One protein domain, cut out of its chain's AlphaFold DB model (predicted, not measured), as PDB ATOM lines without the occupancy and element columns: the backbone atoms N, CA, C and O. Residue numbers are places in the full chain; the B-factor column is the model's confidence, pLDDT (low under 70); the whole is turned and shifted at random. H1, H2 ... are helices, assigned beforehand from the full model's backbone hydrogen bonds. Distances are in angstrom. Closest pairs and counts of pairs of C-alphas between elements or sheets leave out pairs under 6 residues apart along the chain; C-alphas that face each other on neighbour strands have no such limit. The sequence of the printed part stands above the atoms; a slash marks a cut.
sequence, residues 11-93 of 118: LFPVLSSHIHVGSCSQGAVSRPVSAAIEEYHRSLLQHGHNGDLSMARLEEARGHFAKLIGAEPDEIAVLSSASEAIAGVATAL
ATOM      1  N   LEU A  11     -28.094  16.539  -4.004       97.56
ATOM      2  CA  LEU A  11     -26.695  16.881  -4.240       97.56
ATOM      3  C   LEU A  11     -26.377  17.007  -5.731       97.56
ATOM      4  O   LEU A  11     -25.365  17.614  -6.050       97.56
ATOM      5  N   PHE A  12     -27.213  16.482  -6.631       97.56
ATOM      6  CA  PHE A  12     -26.965  16.435  -8.072       97.56
ATOM      7  C   PHE A  12     -28.014  17.273  -8.827       97.56
ATOM      8  O   PHE A  12     -29.094  16.768  -9.141       97.56
ATOM      9  N   PRO A  13     -27.732  18.551  -9.149       96.44
ATOM     10  CA  PRO A  13     -28.725  19.466  -9.719       96.44
ATOM     11  C   PRO A  13     -29.368  18.971 -11.020       96.44
ATOM     12  O   PRO A  13     -30.572  19.142 -11.211       96.44
ATOM     13  N   VAL A  14     -28.595  18.300 -11.884       96.00
ATOM     14  CA  VAL A  14     -29.072  17.786 -13.182       96.00
ATOM     15  C   VAL A  14     -30.228  16.791 -13.032       96.00
ATOM     16  O   VAL A  14     -31.106  16.715 -13.887       96.00
ATOM     17  N   LEU A  15     -30.299  16.086 -11.896       95.94
ATOM     18  CA  LEU A  15     -31.352  15.112 -11.615       95.94
ATOM     19  C   LEU A  15     -32.714  15.764 -11.314       95.94
ATOM     20  O   LEU A  15     -33.715  15.058 -11.200       95.94
ATOM     21  N   SER A  16     -32.787  17.089 -11.166       95.00
ATOM     22  CA  SER A  16     -34.071  17.797 -11.048       95.00
ATOM     23  C   SER A  16     -34.797  17.951 -12.390       95.00
ATOM     24  O   SER A  16     -36.018  18.070 -12.400       95.00
ATOM     25  N   SER A  17     -34.064  17.908 -13.507       96.25
ATOM     26  CA  SER A  17     -34.595  18.163 -14.853       96.25
ATOM     27  C   SER A  17     -34.356  17.028 -15.852       96.25
ATOM     28  O   SER A  17     -34.987  17.021 -16.903       96.25
ATOM     29  N   HIS A  18     -33.486  16.059 -15.538       95.88
ATOM     30  CA  HIS A  18     -33.120  14.973 -16.449       95.88
ATOM     31  C   HIS A  18     -33.238  13.590 -15.798       95.88
ATOM     32  O   HIS A  18     -32.937  13.390 -14.615       95.88
ATOM     33  N   ILE A  19     -33.620  12.603 -16.612       96.12
ATOM     34  CA  ILE A  19     -33.533  11.178 -16.276       96.12
ATOM     35  C   ILE A  19     -32.127  10.702 -16.663       96.12
ATOM     36  O   ILE A  19     -31.861  10.360 -17.812       96.12
ATOM     37  N   HIS A  20     -31.202  10.728 -15.703       94.69
ATOM     38  CA  HIS A  20     -29.798  10.381 -15.938       94.69
ATOM     39  C   HIS A  20     -29.566   8.871 -15.811       94.69
ATOM     40  O   HIS A  20     -29.433   8.357 -14.703       94.69
ATOM     41  N   VAL A  21     -29.527   8.165 -16.944       95.31
ATOM     42  CA  VAL A  21     -29.270   6.708 -17.019       95.31
ATOM     43  C   VAL A  21     -27.891   6.356 -17.595       95.31
ATOM     44  O   VAL A  21     -27.531   5.188 -17.656       95.31
ATOM     45  N   GLY A  22     -27.094   7.359 -17.979       93.38
ATOM     46  CA  GLY A  22     -25.756   7.204 -18.571       93.38
ATOM     47  C   GLY A  22     -24.590   7.300 -17.579       93.38
ATOM     48  O   GLY A  22     -23.488   7.681 -17.973       93.38
ATOM     49  N   SER A  23     -24.807   7.005 -16.291       91.50
ATOM     50  CA  SER A  23     -23.798   7.196 -15.231       91.50
ATOM     51  C   SER A  23     -22.509   6.400 -15.421       91.50
ATOM     52  O   SER A  23     -21.479   6.816 -14.903       91.50
ATOM     53  N   CYS A  24     -22.555   5.282 -16.149       91.00
ATOM     54  CA  CYS A  24     -21.377   4.468 -16.454       91.00
ATOM     55  C   CYS A  24     -20.403   5.145 -17.428       91.00
ATOM     56  O   CYS A  24     -19.234   4.783 -17.453       91.00
ATOM     57  N   SER A  25     -20.871   6.119 -18.216       91.38
ATOM     58  CA  SER A  25     -20.017   6.922 -19.095       91.38
ATOM     59  C   SER A  25     -19.607   8.223 -18.413       91.38
ATOM     60  O   SER A  25     -18.421   8.520 -18.321       91.38
ATOM     61  N   GLN A  26     -20.580   8.980 -17.896       91.94
ATOM     62  CA  GLN A  26     -20.330  10.224 -17.174       91.94
ATOM     63  C   GLN A  26     -21.267  10.321 -15.968       91.94
ATOM     64  O   GLN A  26     -22.498  10.367 -16.096       91.94
ATOM     65  N   GLY A  27     -20.680  10.368 -14.775       94.12
ATOM     66  CA  GLY A  27     -21.417  10.577 -13.535       94.12
ATOM     67  C   GLY A  27     -22.040  11.974 -13.475       94.12
ATOM     68  O   GLY A  27     -21.491  12.942 -13.998       94.12
ATOM     69  N   ALA A  28     -23.193  12.104 -12.814       95.88
ATOM     70  CA  ALA A  28     -23.721  13.426 -12.493       95.88
ATOM     71  C   ALA A  28     -22.774  14.118 -11.499       95.88
ATOM     72  O   ALA A  28     -22.397  13.528 -10.488       95.88
ATOM     73  N   VAL A  29     -22.410  15.374 -11.759       96.50
ATOM     74  CA  VAL A  29     -21.550  16.142 -10.849       96.50
ATOM     75  C   VAL A  29     -22.364  16.591  -9.637       96.50
ATOM     76  O   VAL A  29     -23.452  17.158  -9.771       96.50
ATOM     77  N   SER A  30     -21.845  16.318  -8.441       97.62
ATOM     78  CA  SER A  30     -22.471  16.753  -7.195       97.62
ATOM     79  C   SER A  30     -22.068  18.187  -6.838       97.62
ATOM     80  O   SER A  30     -20.994  18.661  -7.213       97.62
ATOM     81  N   ARG A  31     -22.905  18.885  -6.063       98.25
ATOM     82  CA  ARG A  31     -22.618  20.238  -5.560       98.25
ATOM     83  C   ARG A  31     -21.281  20.321  -4.805       98.25
ATOM     84  O   ARG A  31     -20.533  21.244  -5.109       98.25
ATOM     85  N   PRO A  32     -20.932  19.390  -3.887       97.88
ATOM     86  CA  PRO A  32     -19.629  19.428  -3.220       97.88
ATOM     87  C   PRO A  32     -18.444  19.303  -4.184       97.88
ATOM     88  O   PRO A  32     -17.460  20.016  -4.022       97.88
ATOM     89  N   VAL A  33     -18.550  18.452  -5.214       97.25
ATOM     90  CA  VAL A  33     -17.492  18.303  -6.230       97.25
ATOM     91  C   VAL A  33     -17.341  19.585  -7.051       97.25
ATOM     92  O   VAL A  33     -16.225  20.068  -7.215       97.25
ATOM     93  N   SER A  34     -18.450  20.181  -7.504       98.12
ATOM     94  CA  SER A  34     -18.426  21.469  -8.216       98.12
ATOM     95  C   SER A  34     -17.768  22.569  -7.375       98.12
ATOM     96  O   SER A  34     -16.902  23.287  -7.866       98.12
ATOM     97  N   ALA A  35     -18.122  22.659  -6.089       98.19
ATOM     98  CA  ALA A  35     -17.549  23.644  -5.176       98.19
ATOM     99  C   ALA A  35     -16.040  23.437  -4.955       98.19
ATOM    100  O   ALA A  35     -15.297  24.412  -4.891       98.19
ATOM    101  N   ALA A  36     -15.569  22.188  -4.876       96.88
ATOM    102  CA  ALA A  36     -14.144  21.884  -4.747       96.88
ATOM    103  C   ALA A  36     -13.338  22.298  -5.993       96.88
ATOM    104  O   ALA A  36     -12.235  22.824  -5.861       96.88
ATOM    105  N   ILE A  37     -13.903  22.118  -7.194       96.69
ATOM    106  CA  ILE A  37     -13.289  22.579  -8.451       96.69
ATOM    107  C   ILE A  37     -13.186  24.109  -8.469       96.69
ATOM    108  O   ILE A  37     -12.134  24.660  -8.799       96.69
ATOM    109  N   GLU A  38     -14.260  24.804  -8.087       97.69
ATOM    110  CA  GLU A  38     -14.274  26.269  -8.001       97.69
ATOM    111  C   GLU A  38     -13.270  26.800  -6.972       97.69
ATOM    112  O   GLU A  38     -12.606  27.804  -7.226       97.69
ATOM    113  N   GLU A  39     -13.130  26.126  -5.830       95.94
ATOM    114  CA  GLU A  39     -12.156  26.482  -4.796       95.94
ATOM    115  C   GLU A  39     -10.718  26.283  -5.279       95.94
ATOM    116  O   GLU A  39      -9.888  27.180  -5.123       95.94
ATOM    117  N   TYR A  40     -10.425  25.159  -5.940       95.81
ATOM    118  CA  TYR A  40      -9.121  24.938  -6.561       95.81
ATOM    119  C   TYR A  40      -8.784  26.061  -7.552       95.81
ATOM    120  O   TYR A  40      -7.728  26.687  -7.447       95.81
ATOM    121  N   HIS A  41      -9.710  26.396  -8.454       96.62
ATOM    122  CA  HIS A  41      -9.524  27.487  -9.412       96.62
ATOM    123  C   HIS A  41      -9.331  28.848  -8.725       96.62
ATOM    124  O   HIS A  41      -8.444  29.617  -9.094       96.62
ATOM    125  N   ARG A  42     -10.116  29.148  -7.684       96.50
ATOM    126  CA  ARG A  42      -9.975  30.377  -6.891       96.50
ATOM    127  C   ARG A  42      -8.602  30.473  -6.230       96.50
ATOM    128  O   ARG A  42      -8.004  31.546  -6.264       96.50
ATOM    129  N   SER A  43      -8.086  29.371  -5.686       95.75
ATOM    130  CA  SER A  43      -6.763  29.349  -5.055       95.75
ATOM    131  C   SER A  43      -5.641  29.676  -6.049       95.75
ATOM    132  O   SER A  43      -4.714  30.407  -5.704       95.75
ATOM    133  N   LEU A  44      -5.758  29.230  -7.308       96.69
ATOM    134  CA  LEU A  44      -4.827  29.601  -8.379       96.69
ATOM    135  C   LEU A  44      -4.880  31.101  -8.682       96.69
ATOM    136  O   LEU A  44      -3.839  31.741  -8.790       96.69
ATOM    137  N   LEU A  45      -6.079  31.686  -8.769       96.56
ATOM    138  CA  LEU A  45      -6.237  33.126  -9.008       96.56
ATOM    139  C   LEU A  45      -5.670  33.986  -7.868       96.56
ATOM    140  O   LEU A  45      -5.195  35.090  -8.117       96.56
ATOM    141  N   GLN A  46      -5.740  33.502  -6.627       95.88
ATOM    142  CA  GLN A  46      -5.292  34.240  -5.443       95.88
ATOM    143  C   GLN A  46      -3.788  34.111  -5.184       95.88
ATOM    144  O   GLN A  46      -3.150  35.086  -4.793       95.88
ATOM    145  N   HIS A  47      -3.226  32.917  -5.381       93.44
ATOM    146  CA  HIS A  47      -1.844  32.608  -5.002       93.44
ATOM    147  C   HIS A  47      -0.893  32.480  -6.200       93.44
ATOM    148  O   HIS A  47       0.322  32.453  -6.017       93.44
ATOM    149  N   GLY A  48      -1.416  32.398  -7.427       92.81
ATOM    150  CA  GLY A  48      -0.655  32.116  -8.647       92.81
ATOM    151  C   GLY A  48      -0.218  30.652  -8.729       92.81
ATOM    152  O   GLY A  48      -0.645  29.923  -9.620       92.81
ATOM    153  N   HIS A  49       0.596  30.207  -7.771       92.44
ATOM    154  CA  HIS A  49       0.994  28.814  -7.590       92.44
ATOM    155  C   HIS A  49       0.405  28.260  -6.289       92.44
ATOM    156  O   HIS A  49       0.545  28.866  -5.230       92.44
ATOM    157  N   ASN A  50      -0.228  27.090  -6.357       92.88
ATOM    158  CA  ASN A  50      -0.883  26.438  -5.221       92.88
ATOM    159  C   ASN A  50      -0.388  24.993  -5.010       92.88
ATOM    160  O   ASN A  50      -1.161  24.149  -4.554       92.88
ATOM    161  N   GLY A  51       0.867  24.687  -5.366       92.88
ATOM    162  CA  GLY A  51       1.411  23.325  -5.358       92.88
ATOM    163  C   GLY A  51       1.244  22.617  -4.017       92.88
ATOM    164  O   GLY A  51       0.612  21.565  -3.975       92.88
ATOM    165  N   ASP A  52       1.703  23.226  -2.922       93.75
ATOM    166  CA  ASP A  52       1.614  22.627  -1.580       93.75
ATOM    167  C   ASP A  52       0.165  22.341  -1.158       93.75
ATOM    168  O   ASP A  52      -0.146  21.260  -0.658       93.75
ATOM    169  N   LEU A  53      -0.749  23.287  -1.413       92.75
ATOM    170  CA  LEU A  53      -2.177  23.125  -1.117       92.75
ATOM    171  C   LEU A  53      -2.799  21.999  -1.949       92.75
ATOM    172  O   LEU A  53      -3.573  21.194  -1.432       92.75
ATOM    173  N   SER A  54      -2.456  21.934  -3.234       93.19
ATOM    174  CA  SER A  54      -2.979  20.926  -4.158       93.19
ATOM    175  C   SER A  54      -2.455  19.536  -3.823       93.19
ATOM    176  O   SER A  54      -3.222  18.578  -3.837       93.19
ATOM    177  N   MET A  55      -1.177  19.431  -3.452       95.75
ATOM    178  CA  MET A  55      -0.570  18.185  -2.996       95.75
ATOM    179  C   MET A  55      -1.192  17.706  -1.685       95.75
ATOM    180  O   MET A  55      -1.561  16.541  -1.588       95.75
ATOM    181  N   ALA A  56      -1.411  18.589  -0.707       95.62
ATOM    182  CA  ALA A  56      -2.099  18.211   0.530       95.62
ATOM    183  C   ALA A  56      -3.518  17.673   0.261       95.62
ATOM    184  O   ALA A  56      -3.911  16.642   0.807       95.62
ATOM    185  N   ARG A  57      -4.277  18.321  -0.635       95.50
ATOM    186  CA  ARG A  57      -5.611  17.851  -1.052       95.50
ATOM    187  C   ARG A  57      -5.560  16.523  -1.801       95.50
ATOM    188  O   ARG A  57      -6.460  15.701  -1.631       95.50
ATOM    189  N   LEU A  58      -4.522  16.306  -2.605       96.25
ATOM    190  CA  LEU A  58      -4.294  15.040  -3.293       96.25
ATOM    191  C   LEU A  58      -4.079  13.899  -2.293       96.25
ATOM    192  O   LEU A  58      -4.704  12.854  -2.434       96.25
ATOM    193  N   GLU A  59      -3.261  14.112  -1.261       97.69
ATOM    194  CA  GLU A  59      -2.999  13.101  -0.230       97.69
ATOM    195  C   GLU A  59      -4.234  12.810   0.638       97.69
ATOM    196  O   GLU A  59      -4.523  11.651   0.944       97.69
ATOM    197  N   GLU A  60      -5.043  13.825   0.958       97.38
ATOM    198  CA  GLU A  60      -6.350  13.621   1.601       97.38
ATOM    199  C   GLU A  60      -7.285  12.768   0.724       97.38
ATOM    200  O   GLU A  60      -7.921  11.826   1.207       97.38
ATOM    201  N   ALA A  61      -7.364  13.068  -0.577       97.19
ATOM    202  CA  ALA A  61      -8.167  12.296  -1.522       97.19
ATOM    203  C   ALA A  61      -7.662  10.851  -1.651       97.19
ATOM    204  O   ALA A  61      -8.472   9.921  -1.674       97.19
ATOM    205  N   ARG A  62      -6.336  10.658  -1.666       98.38
ATOM    206  CA  ARG A  62      -5.680   9.347  -1.689       98.38
ATOM    207  C   ARG A  62      -6.094   8.503  -0.489       98.38
ATOM    208  O   ARG A  62      -6.572   7.388  -0.672       98.38
ATOM    209  N   GLY A  63      -6.009   9.057   0.721       98.38
ATOM    210  CA  GLY A  63      -6.412   8.365   1.947       98.38
ATOM    211  C   GLY A  63      -7.901   8.002   1.978       98.38
ATOM    212  O   GLY A  63      -8.268   6.892   2.369       98.38
ATOM    213  N   HIS A  64      -8.780   8.900   1.517       98.31
ATOM    214  CA  HIS A  64     -10.212   8.601   1.413       98.31
ATOM    215  C   HIS A  64     -10.510   7.479   0.410       98.31
ATOM    216  O   HIS A  64     -11.348   6.620   0.693       98.31
ATOM    217  N   PHE A  65      -9.837   7.473  -0.744       98.31
ATOM    218  CA  PHE A  65     -10.020   6.439  -1.760       98.31
ATOM    219  C   PHE A  65      -9.447   5.088  -1.315       98.31
ATOM    220  O   PHE A  65     -10.122   4.072  -1.464       98.31
ATOM    221  N   ALA A  66      -8.269   5.080  -0.684       98.62
ATOM    222  CA  ALA A  66      -7.662   3.885  -0.099       98.62
ATOM    223  C   ALA A  66      -8.629   3.203   0.885       98.62
ATOM    224  O   ALA A  66      -8.973   2.031   0.730       98.62
ATOM    225  N   LYS A  67      -9.212   3.982   1.806       98.62
ATOM    226  CA  LYS A  67     -10.239   3.496   2.737       98.62
ATOM    227  C   LYS A  67     -11.490   2.955   2.034       98.62
ATOM    228  O   LYS A  67     -12.092   2.006   2.529       98.62
ATOM    229  N   LEU A  68     -11.910   3.566   0.924       98.44
ATOM    230  CA  LEU A  68     -13.095   3.140   0.171       98.44
ATOM    231  C   LEU A  68     -12.916   1.742  -0.436       98.44
ATOM    232  O   LEU A  68     -13.877   0.975  -0.452       98.44
ATOM    233  N   ILE A  69     -11.715   1.424  -0.925       98.19
ATOM    234  CA  ILE A  69     -11.423   0.142  -1.582       98.19
ATOM    235  C   ILE A  69     -10.739  -0.885  -0.667       98.19
ATOM    236  O   ILE A  69     -10.587  -2.035  -1.066       98.19
ATOM    237  N   GLY A  70     -10.362  -0.493   0.556       98.38
ATOM    238  CA  GLY A  70      -9.682  -1.360   1.523       98.38
ATOM    239  C   GLY A  70      -8.186  -1.550   1.250       98.38
ATOM    240  O   GLY A  70      -7.686  -2.647   1.464       98.38
ATOM    241  N   ALA A  71      -7.509  -0.506   0.772       98.50
ATOM    242  CA  ALA A  71      -6.068  -0.471   0.501       98.50
ATOM    243  C   ALA A  71      -5.341   0.498   1.451       98.50
ATOM    244  O   ALA A  71      -5.985   1.320   2.116       98.50
ATOM    245  N   GLU A  72      -4.010   0.442   1.471       98.38
ATOM    246  CA  GLU A  72      -3.166   1.445   2.125       98.38
ATOM    247  C   GLU A  72      -2.936   2.663   1.208       98.38
ATOM    248  O   GLU A  72      -2.981   2.545  -0.022       98.38
ATOM    249  N   PRO A  73      -2.713   3.876   1.755       98.00
ATOM    250  CA  PRO A  73      -2.529   5.071   0.931       98.00
ATOM    251  C   PRO A  73      -1.380   4.967  -0.082       98.00
ATOM    252  O   PRO A  73      -1.511   5.489  -1.186       98.00
ATOM    253  N   ASP A  74      -0.280   4.296   0.254       97.88
ATOM    254  CA  ASP A  74       0.889   4.108  -0.616       97.88
ATOM    255  C   ASP A  74       0.658   3.109  -1.764       97.88
ATOM    256  O   ASP A  74       1.429   3.092  -2.723       97.88
ATOM    257  N   GLU A  75      -0.444   2.354  -1.738       97.56
ATOM    258  CA  GLU A  75      -0.881   1.483  -2.838       97.56
ATOM    259  C   GLU A  75      -1.702   2.227  -3.910       97.56
ATOM    260  O   GLU A  75      -2.030   1.663  -4.956       97.56
ATOM    261  N   ILE A  76      -2.054   3.497  -3.684       97.88
ATOM    262  CA  ILE A  76      -2.896   4.273  -4.599       97.88
ATOM    263  C   ILE A  76      -2.035   5.176  -5.476       97.88
ATOM    264  O   ILE A  76      -1.430   6.124  -4.985       97.88
ATOM    265  N   ALA A  77      -2.070   4.974  -6.792       96.38
ATOM    266  CA  ALA A  77      -1.567   5.938  -7.771       96.38
ATOM    267  C   ALA A  77      -2.711   6.827  -8.292       96.38
ATOM    268  O   ALA A  77      -3.803   6.334  -8.572       96.38
ATOM    269  N   VAL A  78      -2.472   8.136  -8.451       95.50
ATOM    270  CA  VAL A  78      -3.459   9.075  -9.018       95.50
ATOM    271  C   VAL A  78      -3.008   9.485 -10.414       95.50
ATOM    272  O   VAL A  78      -1.951  10.091 -10.564       95.50
ATOM    273  N   LEU A  79      -3.814   9.146 -11.420       95.94
ATOM    274  CA  LEU A  79      -3.554   9.408 -12.839       95.94
ATOM    275  C   LEU A  79      -4.738  10.136 -13.484       95.94
ATOM    276  O   LEU A  79      -5.820  10.229 -12.899       95.94
ATOM    277  N   SER A  80      -4.547  10.651 -14.698       94.81
ATOM    278  CA  SER A  80      -5.552  11.463 -15.394       94.81
ATOM    279  C   SER A  80      -6.697  10.645 -15.998       94.81
ATOM    280  O   SER A  80      -7.773  11.186 -16.264       94.81
ATOM    281  N   SER A  81      -6.488   9.345 -16.237       95.38
ATOM    282  CA  SER A  81      -7.490   8.458 -16.831       95.38
ATOM    283  C   SER A  81      -7.213   6.976 -16.560       95.38
ATOM    284  O   SER A  81      -6.084   6.578 -16.270       95.38
ATOM    285  N   ALA A  82      -8.240   6.137 -16.734       93.81
ATOM    286  CA  ALA A  82      -8.084   4.681 -16.709       93.81
ATOM    287  C   ALA A  82      -7.125   4.185 -17.805       93.81
ATOM    288  O   ALA A  82      -6.332   3.279 -17.569       93.81
ATOM    289  N   SER A  83      -7.152   4.810 -18.986       95.50
ATOM    290  CA  SER A  83      -6.261   4.470 -20.097       95.50
ATOM    291  C   SER A  83      -4.789   4.689 -19.753       95.50
ATOM    292  O   SER A  83      -3.961   3.823 -20.022       95.50
ATOM    293  N   GLU A  84      -4.473   5.825 -19.127       95.75
ATOM    294  CA  GLU A  84      -3.119   6.125 -18.655       95.75
ATOM    295  C   GLU A  84      -2.681   5.139 -17.565       95.75
ATOM    296  O   GLU A  84      -1.558   4.645 -17.607       95.75
ATOM    297  N   ALA A  85      -3.575   4.789 -16.634       95.56
ATOM    298  CA  ALA A  85      -3.280   3.808 -15.591       95.56
ATOM    299  C   ALA A  85      -2.936   2.423 -16.171       95.56
ATOM    300  O   ALA A  85      -1.941   1.821 -15.771       95.56
ATOM    301  N   ILE A  86      -3.715   1.937 -17.147       94.88
ATOM    302  CA  ILE A  86      -3.456   0.648 -17.813       94.88
ATOM    303  C   ILE A  86      -2.121   0.692 -18.567       94.88
ATOM    304  O   ILE A  86      -1.331  -0.246 -18.462       94.88
ATOM    305  N   ALA A  87      -1.839   1.783 -19.288       94.00
ATOM    306  CA  ALA A  87      -0.572   1.952 -19.996       94.00
ATOM    307  C   ALA A  87       0.618   1.965 -19.024       94.00
ATOM    308  O   ALA A  87       1.611   1.279 -19.255       94.00
ATOM    309  N   GLY A  88       0.492   2.674 -17.899       94.31
ATOM    310  CA  GLY A  88       1.503   2.695 -16.844       94.31
ATOM    311  C   GLY A  88       1.830   1.291 -16.336       94.31
ATOM    312  O   GLY A  88       2.998   0.906 -16.326       94.31
ATOM    313  N   VAL A  89       0.811   0.485 -16.017       92.56
ATOM    314  CA  VAL A  89       1.001  -0.920 -15.616       92.56
ATOM    315  C   VAL A  89       1.697  -1.720 -16.717       92.56
ATOM    316  O   VAL A  89       2.693  -2.383 -16.442       92.56
ATOM    317  N   ALA A  90       1.222  -1.630 -17.962       91.25
ATOM    318  CA  ALA A  90       1.800  -2.364 -19.085       91.25
ATOM    319  C   ALA A  90       3.297  -2.060 -19.278       91.25
ATOM    320  O   ALA A  90       4.089  -2.975 -19.483       91.25
ATOM    321  N   THR A  91       3.693  -0.790 -19.149       90.56
ATOM    322  CA  THR A  91       5.093  -0.355 -19.308       90.56
ATOM    323  C   THR A  91       5.991  -0.647 -18.105       90.56
ATOM    324  O   THR A  91       7.206  -0.742 -18.264       90.56
ATOM    325  N   ALA A  92       5.423  -0.787 -16.905       93.25
ATOM    326  CA  ALA A  92       6.181  -1.050 -15.682       93.25
ATOM    327  C   ALA A  92       6.487  -2.543 -15.476       93.25
ATOM    328  O   ALA A  92       7.363  -2.892 -14.680       93.25
ATOM    329  N   LEU A  93       5.768  -3.433 -16.167       88.38
ATOM    330  CA  LEU A  93       5.974  -4.871 -16.056       88.38
ATOM    331  C   LEU A  93       7.277  -5.287 -16.759       88.38
ATOM    332  O   LEU A  93       7.450  -5.024 -17.950       88.38
TER     333      LEU A  93
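AT A GLANCE: This is residues 11 to 93 of the 118 residues of the protein "Aminotransferase class V-fold PLP-dependent enzyme" of Paenibacillus sp. OT2-17 (UniProt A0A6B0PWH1). The longest helix, H3, and H2 make a narrow, open V, joined by a tight link at its point. Short H1 lies near the free end of H2, and H4 sits apart beyond a long link after H3; the loop of residues 21 to 26 sticks out. The printed part has 83 residues with four named helices, H1 to H4 in chain order, and no named strand: all helix, loose, radius of gyration of the C-alphas 16.1 A, spans 46 by 37 by 23 A.

IN THESE COORDINATES: H3, residues 51 to 69, is 26.8 A long, from C-alpha 51 at (1.411, 23.325, -5.358). H2, residues 31 to 47, is 24.2 A long. H4, residues 82 to 92, ends at C-alpha 92 (6.181, -1.050, -15.682). H1 is residues 13 to 16.

HOW THE PARTS SIT: H3 and H2 are close but not clearly touching, closest at the C-alphas of Ser 54 and Tyr 40, 7.7 A. They run opposite ways at a shallow tilt of 22 degrees. H1 and H2 are close but not clearly touching, closest at the C-alphas of Pro 13 and Arg 31, 7.4 A. H4 is apart from H1, H2 and H3. In H2, H3 and H4 every O i to N i+4 pair is within hydrogen-bond range; H1 is too short for one.

THE WHOLE: The C-alphas farthest apart, Ser 17 and Leu 93, are 46.7 A apart. The printed part has no cut; links H1 to H2 and H3 to H4 are long. No printed residue is under 70 in pLDDT.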